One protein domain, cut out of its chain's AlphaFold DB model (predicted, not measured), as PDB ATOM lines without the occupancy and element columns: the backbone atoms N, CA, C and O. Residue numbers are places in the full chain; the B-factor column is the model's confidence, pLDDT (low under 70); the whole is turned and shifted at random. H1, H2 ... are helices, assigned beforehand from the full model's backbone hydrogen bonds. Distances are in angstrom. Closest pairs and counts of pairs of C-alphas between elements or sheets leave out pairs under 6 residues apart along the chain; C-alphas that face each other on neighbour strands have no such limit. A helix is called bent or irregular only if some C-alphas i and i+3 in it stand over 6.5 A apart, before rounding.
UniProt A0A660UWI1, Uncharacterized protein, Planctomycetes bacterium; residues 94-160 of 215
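This is residues 94 to 160 of the 215 residues of an uncharacterized protein of Planctomycetes bacterium (UniProt A0A660UWI1). A long helix, H1, runs along one side; H5, the core, leaves it steeply, with H4 folded back along H5 and H3 crossing H5. Little H2 sits beyond H1's end. The printed part has 67 residues, with five named helices, H1 to H5 in chain order, and no named strand; its class is all helix, and it is compact, with a radius of gyration of the C-alphas of 11.4 A and spans of 33 by 24 by 15 A.

Start at H1, residues 94 to 110; the hub H5, residues 147 to 158, touches it with residues 147 to 149 alone, closest C-alphas Glu 104 and Ala 148, 5.1 A. H5 touches H3, residues 122 to 132, at a steep tilt of 60 degrees, closest C-alphas Gly 129 and Cys 155, 4.2 A. H4, residues 135 to 143, forms a hairpin with H5, closest C-alphas Ile 141 and Pro 147, 5.0 A. H2, residues 113 to 116, meets H1 only through their link. Every O i to N i+4 pair is within hydrogen-bond range in H4 and H5, 12 of 13 in H1 and 5 of 7 in H3; H2 is too short for one, and its single O i to N i+3 pair is not within range.

Find C-alpha 94 at (158.293, 155.808, 154.828); H1 runs 24.2 A from there. H2 spans 5.2 A, H3 15.5 A, H4 12.5 A. H3 is irregular: C-alphas 128 and 131 are 7.1 A apart. H5 runs 16.1 A to C-alpha 158 at (130.659, 153.226, 158.183).

The two C-alphas farthest apart, those of Asn 94 and Asp 118, are 33.6 A apart. The printed part has no cut, its four links are tight, and no printed residue has pLDDT under 70.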
ATOM      1  N   ASN A  94     157.623 156.994 154.302       91.62
ATOM      2  CA  ASN A  94     158.293 155.808 154.828       91.62
ATOM      3  C   ASN A  94     157.956 155.579 156.306       91.62
ATOM      4  O   ASN A  94     157.652 154.452 156.697       91.62
ATOM      5  N   ALA A  95     157.951 156.640 157.117       91.12
ATOM      6  CA  ALA A  95     157.576 156.568 158.525       91.12
ATOM      7  C   ALA A  95     156.118 156.121 158.702       91.12
ATOM      8  O   ALA A  95     155.815 155.326 159.593       91.12
ATOM      9  N   PHE A  96     155.214 156.597 157.842       92.00
ATOM     10  CA  PHE A  96     153.830 156.139 157.833       92.00
ATOM     11  C   PHE A  96     153.719 154.670 157.416       92.00
ATOM     12  O   PHE A  96     153.061 153.907 158.114       92.00
ATOM     13  N   ARG A  97     154.389 154.249 156.335       93.25
ATOM     14  CA  ARG A  97     154.366 152.847 155.884       93.25
ATOM     15  C   ARG A  97     154.858 151.884 156.956       93.25
ATOM     16  O   ARG A  97     154.252 150.833 157.134       93.25
ATOM     17  N   LEU A  98     155.931 152.240 157.662       93.88
ATOM     18  CA  LEU A  98     156.453 151.423 158.756       93.88
ATOM     19  C   LEU A  98     155.428 151.316 159.891       93.88
ATOM     20  O   LEU A  98     155.064 150.213 160.283       93.88
ATOM     21  N   ARG A  99     154.895 152.458 160.344       93.56
ATOM     22  CA  ARG A  99     153.870 152.504 161.395       93.56
ATOM     23  C   ARG A  99     152.624 151.712 161.016       93.56
ATOM     24  O   ARG A  99     152.057 151.026 161.855       93.56
ATOM     25  N   GLN A 100     152.187 151.826 159.765       94.69
ATOM     26  CA  GLN A 100     151.041 151.094 159.251       94.69
ATOM     27  C   GLN A 100     151.304 149.586 159.286       94.69
ATOM     28  O   GLN A 100     150.465 148.858 159.797       94.69
ATOM     29  N   ALA A 101     152.462 149.122 158.813       93.62
ATOM     30  CA  ALA A 101     152.797 147.699 158.819       93.62
ATOM     31  C   ALA A 101     152.865 147.117 160.244       93.62
ATOM     32  O   ALA A 101     152.312 146.050 160.501       93.62
ATOM     33  N   GLU A 102     153.495 147.831 161.181       93.94
ATOM     34  CA  GLU A 102     153.562 147.427 162.594       93.94
ATOM     35  C   GLU A 102     152.168 147.370 163.236       93.94
ATOM     36  O   GLU A 102     151.820 146.410 163.924       93.94
ATOM     37  N   SER A 103     151.350 148.387 162.970       95.44
ATOM     38  CA  SER A 103     149.973 148.499 163.453       95.44
ATOM     39  C   SER A 103     149.067 147.408 162.871       95.44
ATOM     40  O   SER A 103     148.298 146.797 163.608       95.44
ATOM     41  N   GLU A 104     149.191 147.086 161.582       95.06
ATOM     42  CA  GLU A 104     148.446 145.994 160.943       95.06
ATOM     43  C   GLU A 104     148.834 144.635 161.529       95.06
ATOM     44  O   GLU A 104     147.964 143.807 161.801       95.06
ATOM     45  N   GLN A 105     150.123 144.412 161.792       94.50
ATOM     46  CA  GLN A 105     150.584 143.186 162.437       94.50
ATOM     47  C   GLN A 105     150.018 143.036 163.856       94.50
ATOM     48  O   GLN A 105     149.574 141.946 164.221       94.50
ATOM     49  N   ALA A 106     149.997 144.116 164.640       93.94
ATOM     50  CA  ALA A 106     149.384 144.118 165.966       93.94
ATOM     51  C   ALA A 106     147.867 143.874 165.886       93.94
ATOM     52  O   ALA A 106     147.338 143.002 166.579       93.94
ATOM     53  N   ALA A 107     147.180 144.568 164.976       93.38
ATOM     54  CA  ALA A 107     145.742 144.436 164.770       93.38
ATOM     55  C   ALA A 107     145.337 143.009 164.374       93.38
ATOM     56  O   ALA A 107     144.351 142.500 164.895       93.38
ATOM     57  N   MET A 108     146.115 142.318 163.535       92.88
ATOM     58  CA  MET A 108     145.846 140.915 163.189       92.88
ATOM     59  C   MET A 108     145.934 139.957 164.391       92.88
ATOM     60  O   MET A 108     145.263 138.927 164.392       92.88
ATOM     61  N   GLY A 109     146.736 140.269 165.416       91.88
ATOM     62  CA  GLY A 109     146.822 139.469 166.648       91.88
ATOM     63  C   GLY A 109     145.794 139.850 167.724       91.88
ATOM     64  O   GLY A 109     145.419 139.030 168.573       91.88
ATOM     65  N   GLU A 110     145.336 141.100 167.721       92.88
ATOM     66  CA  GLU A 110     144.382 141.614 168.707       92.88
ATOM     67  C   GLU A 110     142.924 141.493 168.262       92.88
ATOM     68  O   GLU A 110     142.075 141.120 169.070       92.88
ATOM     69  N   LEU A 111     142.640 141.761 166.991       93.62
ATOM     70  CA  LEU A 111     141.299 141.783 166.409       93.62
ATOM     71  C   LEU A 111     141.042 140.477 165.657       93.62
ATOM     72  O   LEU A 111     140.945 140.434 164.431       93.62
ATOM     73  N   THR A 112     140.986 139.387 166.416       93.94
ATOM     74  CA  THR A 112     140.701 138.043 165.904       93.94
ATOM     75  C   THR A 112     139.214 137.718 166.029       93.94
ATOM     76  O   THR A 112     138.518 138.290 166.870       93.94
ATOM     77  N   ALA A 113     138.723 136.750 165.250       91.06
ATOM     78  CA  ALA A 113     137.330 136.300 165.331       91.06
ATOM     79  C   ALA A 113     136.952 135.808 166.742       91.06
ATOM     80  O   ALA A 113     135.873 136.105 167.241       91.06
ATOM     81  N   GLU A 114     137.875 135.155 167.451       88.81
ATOM     82  CA  GLU A 114     137.663 134.724 168.840       88.81
ATOM     83  C   GLU A 114     137.411 135.913 169.784       88.81
ATOM     84  O   GLU A 114     136.528 135.882 170.645       88.81
ATOM     85  N   LYS A 115     138.173 136.999 169.614       87.56
ATOM     86  CA  LYS A 115     138.105 138.185 170.476       87.56
ATOM     87  C   LYS A 115     137.034 139.175 170.061       87.56
ATOM     88  O   LYS A 115     136.499 139.847 170.938       87.56
ATOM     89  N   CYS A 116     136.679 139.260 168.787       87.81
ATOM     90  CA  CYS A 116     135.760 140.275 168.266       87.81
ATOM     91  C   CYS A 116     134.422 139.702 167.786       87.81
ATOM     92  O   CYS A 116     133.458 140.454 167.707       87.81
ATOM     93  N   GLY A 117     134.336 138.393 167.551       88.75
ATOM     94  CA  GLY A 117     133.189 137.707 166.960       88.75
ATOM     95  C   GLY A 117     133.446 137.287 165.509       88.75
ATOM     96  O   GLY A 117     134.296 137.852 164.817       88.75
ATOM     97  N   ASP A 118     132.695 136.292 165.041       90.94
ATOM     98  CA  ASP A 118     132.835 135.761 163.683       90.94
ATOM     99  C   ASP A 118     132.562 136.833 162.618       90.94
ATOM    100  O   ASP A 118     131.535 137.519 162.631       90.94
ATOM    101  N   GLY A 119     133.498 136.980 161.676       89.69
ATOM    102  CA  GLY A 119     133.442 138.002 160.626       89.69
ATOM    103  C   GLY A 119     133.727 139.429 161.108       89.69
ATOM    104  O   GLY A 119     133.563 140.366 160.326       89.69
ATOM    105  N   LEU A 120     134.151 139.596 162.366       93.44
ATOM    106  CA  LEU A 120     134.633 140.853 162.944       93.44
ATOM    107  C   LEU A 120     136.149 140.830 163.199       93.44
ATOM    108  O   LEU A 120     136.671 141.640 163.957       93.44
ATOM    109  N   ASP A 121     136.881 139.903 162.580       95.56
ATOM    110  CA  ASP A 121     138.339 139.967 162.562       95.56
ATOM    111  C   ASP A 121     138.834 141.121 161.675       95.56
ATOM    112  O   ASP A 121     138.125 141.605 160.785       95.56
ATOM    113  N   PHE A 122     140.075 141.556 161.907       95.88
ATOM    114  CA  PHE A 122     140.670 142.684 161.192       95.88
ATOM    115  C   PHE A 122     140.577 142.548 159.669       95.88
ATOM    116  O   PHE A 122     140.198 143.500 158.985       95.88
ATOM    117  N   VAL A 123     140.906 141.370 159.135       95.38
ATOM    118  CA  VAL A 123     140.990 141.141 157.690       95.38
ATOM    119  C   VAL A 123     139.598 141.207 157.067       95.38
ATOM    120  O   VAL A 123     139.405 141.920 156.082       95.38
ATOM    121  N   SER A 124     138.617 140.534 157.672       95.56
ATOM    122  CA  SER A 124     137.228 140.541 157.205       95.56
ATOM    123  C   SER A 124     136.604 141.936 157.259       95.56
ATOM    124  O   SER A 124     135.983 142.376 156.290       95.56
ATOM    125  N   VAL A 125     136.802 142.664 158.363       95.62
ATOM    126  CA  VAL A 125     136.254 144.019 158.546       95.62
ATOM    127  C   VAL A 125     136.861 145.003 157.560       95.62
ATOM    128  O   VAL A 125     136.139 145.807 156.970       95.62
ATOM    129  N   VAL A 126     138.177 144.947 157.350       95.25
ATOM    130  CA  VAL A 126     138.833 145.810 156.368       95.25
ATOM    131  C   VAL A 126     138.342 145.483 154.962       95.25
ATOM    132  O   VAL A 126     137.939 146.401 154.254       95.25
ATOM    133  N   ALA A 127     138.284 144.205 154.580       94.88
ATOM    134  CA  ALA A 127     137.823 143.800 153.254       94.88
ATOM    135  C   ALA A 127     136.376 144.238 152.964       94.88
ATOM    136  O   ALA A 127     136.078 144.681 151.855       94.88
ATOM    137  N   ALA A 128     135.483 144.150 153.954       92.75
ATOM    138  CA  ALA A 128     134.082 144.534 153.801       92.75
ATOM    139  C   ALA A 128     133.839 146.051 153.927       92.75
ATOM    140  O   ALA A 128     132.909 146.577 153.317       92.75
ATOM    141  N   GLY A 129     134.644 146.765 154.720       91.31
ATOM    142  CA  GLY A 129     134.424 148.180 155.038       91.31
ATOM    143  C   GLY A 129     135.280 149.176 154.252       91.31
ATOM    144  O   GLY A 129     134.936 150.355 154.203       91.31
ATOM    145  N   GLU A 130     136.371 148.748 153.609       93.00
ATOM    146  CA  GLU A 130     137.320 149.661 152.949       93.00
ATOM    147  C   GLU A 130     136.696 150.452 151.790       93.00
ATOM    148  O   GLU A 130     137.062 151.608 151.566       93.00
ATOM    149  N   ALA A 131     135.707 149.875 151.105       92.94
ATOM    150  CA  ALA A 131     134.964 150.551 150.042       92.94
ATOM    151  C   ALA A 131     134.142 151.755 150.542       92.94
ATOM    152  O   ALA A 131     133.856 152.661 149.761       92.94
ATOM    153  N   ASN A 132     133.804 151.793 151.835       92.06
ATOM    154  CA  ASN A 132     132.994 152.851 152.440       92.06
ATOM    155  C   ASN A 132     133.842 154.005 153.006       92.06
ATOM    156  O   ASN A 132     133.289 154.991 153.488       92.06
ATOM    157  N   LEU A 133     135.176 153.906 152.956       93.69
ATOM    158  CA  LEU A 133     136.077 154.942 153.467       93.69
ATOM    159  C   LEU A 133     136.166 156.130 152.501       93.69
ATOM    160  O   LEU A 133     136.614 155.997 151.357       93.69
ATOM    161  N   THR A 134     135.842 157.321 152.998       94.25
ATOM    162  CA  THR A 134     136.021 158.578 152.262       94.25
ATOM    163  C   THR A 134     137.487 159.026 152.256       94.25
ATOM    164  O   THR A 134     138.333 158.515 152.994       94.25
ATOM    165  N   GLU A 135     137.826 160.022 151.433       93.12
ATOM    166  CA  GLU A 135     139.171 160.619 151.452       93.12
ATOM    167  C   GLU A 135     139.513 161.254 152.809       93.12
ATOM    168  O   GLU A 135     140.654 161.157 153.266       93.12
ATOM    169  N   GLY A 136     138.517 161.833 153.489       93.62
ATOM    170  CA  GLY A 136     138.675 162.365 154.842       93.62
ATOM    171  C   GLY A 136     139.017 161.274 155.858       93.62
ATOM    172  O   GLY A 136     139.899 161.466 156.695       93.62
ATOM    173  N   ASP A 137     138.396 160.099 155.736       93.44
ATOM    174  CA  ASP A 137     138.697 158.943 156.588       93.44
ATOM    175  C   ASP A 137     140.117 158.431 156.362       93.44
ATOM    176  O   ASP A 137     140.854 158.191 157.316       93.44
ATOM    177  N   LYS A 138     140.537 158.325 155.098       93.56
ATOM    178  CA  LYS A 138     141.903 157.914 154.738       93.56
ATOM    179  C   LYS A 138     142.944 158.882 155.295       93.56
ATOM    180  O   LYS A 138     143.992 158.447 155.777       93.56
ATOM    181  N   LEU A 139     142.656 160.184 155.275       93.81
ATOM    182  CA  LEU A 139     143.530 161.192 155.873       93.81
ATOM    183  C   LEU A 139     143.601 161.048 157.398       93.81
ATOM    184  O   LEU A 139     144.696 161.092 157.958       93.81
ATOM    185  N   ALA A 140     142.464 160.832 158.059       93.19
ATOM    186  CA  ALA A 140     142.418 160.616 159.501       93.19
ATOM    187  C   ALA A 140     143.193 159.353 159.916       93.19
ATOM    188  O   ALA A 140     143.991 159.405 160.851       93.19
ATOM    189  N   ILE A 141     143.051 158.255 159.167       94.69
ATOM    190  CA  ILE A 141     143.831 157.020 159.354       94.69
ATOM    191  C   ILE A 141     145.332 157.299 159.203       94.69
ATOM    192  O   ILE A 141     146.134 156.839 160.014       94.69
ATOM    193  N   LYS A 142     145.725 158.103 158.206       93.19
ATOM    194  CA  LYS A 142     147.133 158.467 157.984       93.19
ATOM    195  C   LYS A 142     147.730 159.275 159.142       93.19
ATOM    196  O   LYS A 142     148.913 159.141 159.449       93.19
ATOM    197  N   GLN A 143     146.918 160.114 159.779       92.50
ATOM    198  CA  GLN A 143     147.322 160.948 160.914       92.50
ATOM    199  C   GLN A 143     147.239 160.219 162.262       92.50
ATOM    200  O   GLN A 143     147.817 160.688 163.244       92.50
ATOM    201  N   ALA A 144     146.557 159.074 162.323       93.75
ATOM    202  CA  ALA A 144     146.373 158.325 163.552       93.75
ATOM    203  C   ALA A 144     147.702 157.803 164.127       93.75
ATOM    204  O   ALA A 144     148.667 157.482 163.418       93.75
ATOM    205  N   LYS A 145     147.732 157.686 165.461       92.12
ATOM    206  CA  LYS A 145     148.819 157.006 166.178       92.12
ATOM    207  C   LYS A 145     148.839 155.509 165.853       92.12
ATOM    208  O   LYS A 145     149.916 154.939 165.736       92.12
ATOM    209  N   ASP A 146     147.657 154.922 165.685       94.12
ATOM    210  CA  ASP A 146     147.438 153.511 165.377       94.12
ATOM    211  C   ASP A 146     146.553 153.388 164.117       94.12
ATOM    212  O   ASP A 146     145.320 153.392 164.220       94.12
ATOM    213  N   PRO A 147     147.160 153.382 162.913       95.31
ATOM    214  CA  PRO A 147     146.423 153.428 161.652       95.31
ATOM    215  C   PRO A 147     145.484 152.238 161.421       95.31
ATOM    216  O   PRO A 147     144.365 152.433 160.954       95.31
ATOM    217  N   ALA A 148     145.901 151.012 161.744       95.38
ATOM    218  CA  ALA A 148     145.108 149.810 161.500       95.38
ATOM    219  C   ALA A 148     143.871 149.757 162.397       95.38
ATOM    220  O   ALA A 148     142.774 149.484 161.917       95.38
ATOM    221  N   ASN A 149     144.010 150.088 163.679       94.69
ATOM    222  CA  ASN A 149     142.879 150.115 164.602       94.69
ATOM    223  C   ASN A 149     141.876 151.223 164.242       94.69
ATOM    224  O   ASN A 149     140.665 151.011 164.253       94.69
ATOM    225  N   GLU A 150     142.367 152.396 163.831       95.88
ATOM    226  CA  GLU A 150     141.490 153.458 163.332       95.88
ATOM    227  C   GLU A 150     140.787 153.052 162.027       95.88
ATOM    228  O   GLU A 150     139.585 153.285 161.884       95.88
ATOM    229  N   LYS A 151     141.496 152.381 161.107       95.81
ATOM    230  CA  LYS A 151     140.906 151.814 159.885       95.81
ATOM    231  C   LYS A 151     139.797 150.825 160.230       95.81
ATOM    232  O   LYS A 151     138.693 150.954 159.714       95.81
ATOM    233  N   TYR A 152     140.066 149.893 161.141       95.94
ATOM    234  CA  TYR A 152     139.092 148.918 161.619       95.94
ATOM    235  C   TYR A 152     137.850 149.598 162.204       95.94
ATOM    236  O   TYR A 152     136.737 149.335 161.754       95.94
ATOM    237  N   ARG A 153     138.029 150.533 163.148       94.75
ATOM    238  CA  ARG A 153     136.923 151.266 163.779       94.75
ATOM    239  C   ARG A 153     136.054 151.967 162.737       94.75
ATOM    240  O   ARG A 153     134.833 151.858 162.789       94.75
ATOM    241  N   ARG A 154     136.668 152.669 161.781       95.31
ATOM    242  CA  ARG A 154     135.929 153.363 160.717       95.31
ATOM    243  C   ARG A 154     135.199 152.397 159.797       95.31
ATOM    244  O   ARG A 154     134.040 152.647 159.493       95.31
ATOM    245  N   CYS A 155     135.825 151.286 159.415       94.88
ATOM    246  CA  CYS A 155     135.170 150.242 158.627       94.88
ATOM    247  C   CYS A 155     133.922 149.687 159.331       94.88
ATOM    248  O   CYS A 155     132.894 149.519 158.678       94.88
ATOM    249  N   VAL A 156     133.981 149.459 160.650       94.31
ATOM    250  CA  VAL A 156     132.818 149.012 161.435       94.31
ATOM    251  C   VAL A 156     131.728 150.085 161.483       94.31
ATOM    252  O   VAL A 156     130.575 149.773 161.217       94.31
ATOM    253  N   MET A 157     132.076 151.341 161.780       92.25
ATOM    254  CA  MET A 157     131.087 152.423 161.922       92.25
ATOM    255  C   MET A 157     130.415 152.813 160.600       92.25
ATOM    256  O   MET A 157     129.247 153.188 160.590       92.25
ATOM    257  N   LEU A 158     131.150 152.770 159.487       92.44
ATOM    258  CA  LEU A 158     130.659 153.226 158.183       92.44
ATOM    259  C   LEU A 158     129.931 152.131 157.398       92.44
ATOM    260  O   LEU A 158     129.239 152.433 156.429       92.44
ATOM    261  N   SER A 159     130.074 150.866 157.799       93.06
ATOM    262  CA  SER A 159     129.322 149.753 157.225       93.06
ATOM    263  C   SER A 159     128.186 149.358 158.161       93.06
ATOM    264  O   SER A 159     128.420 148.795 159.229       93.06
ATOM    265  N   SER A 160     126.942 149.598 157.745       90.62
ATOM    266  CA  SER A 160     125.754 149.256 158.539       90.62
ATOM    267  C   SER A 160     125.694 147.770 158.903       90.62
ATOM    268  O   SER A 160     125.279 147.420 160.004       90.62
TER     269      SER A 160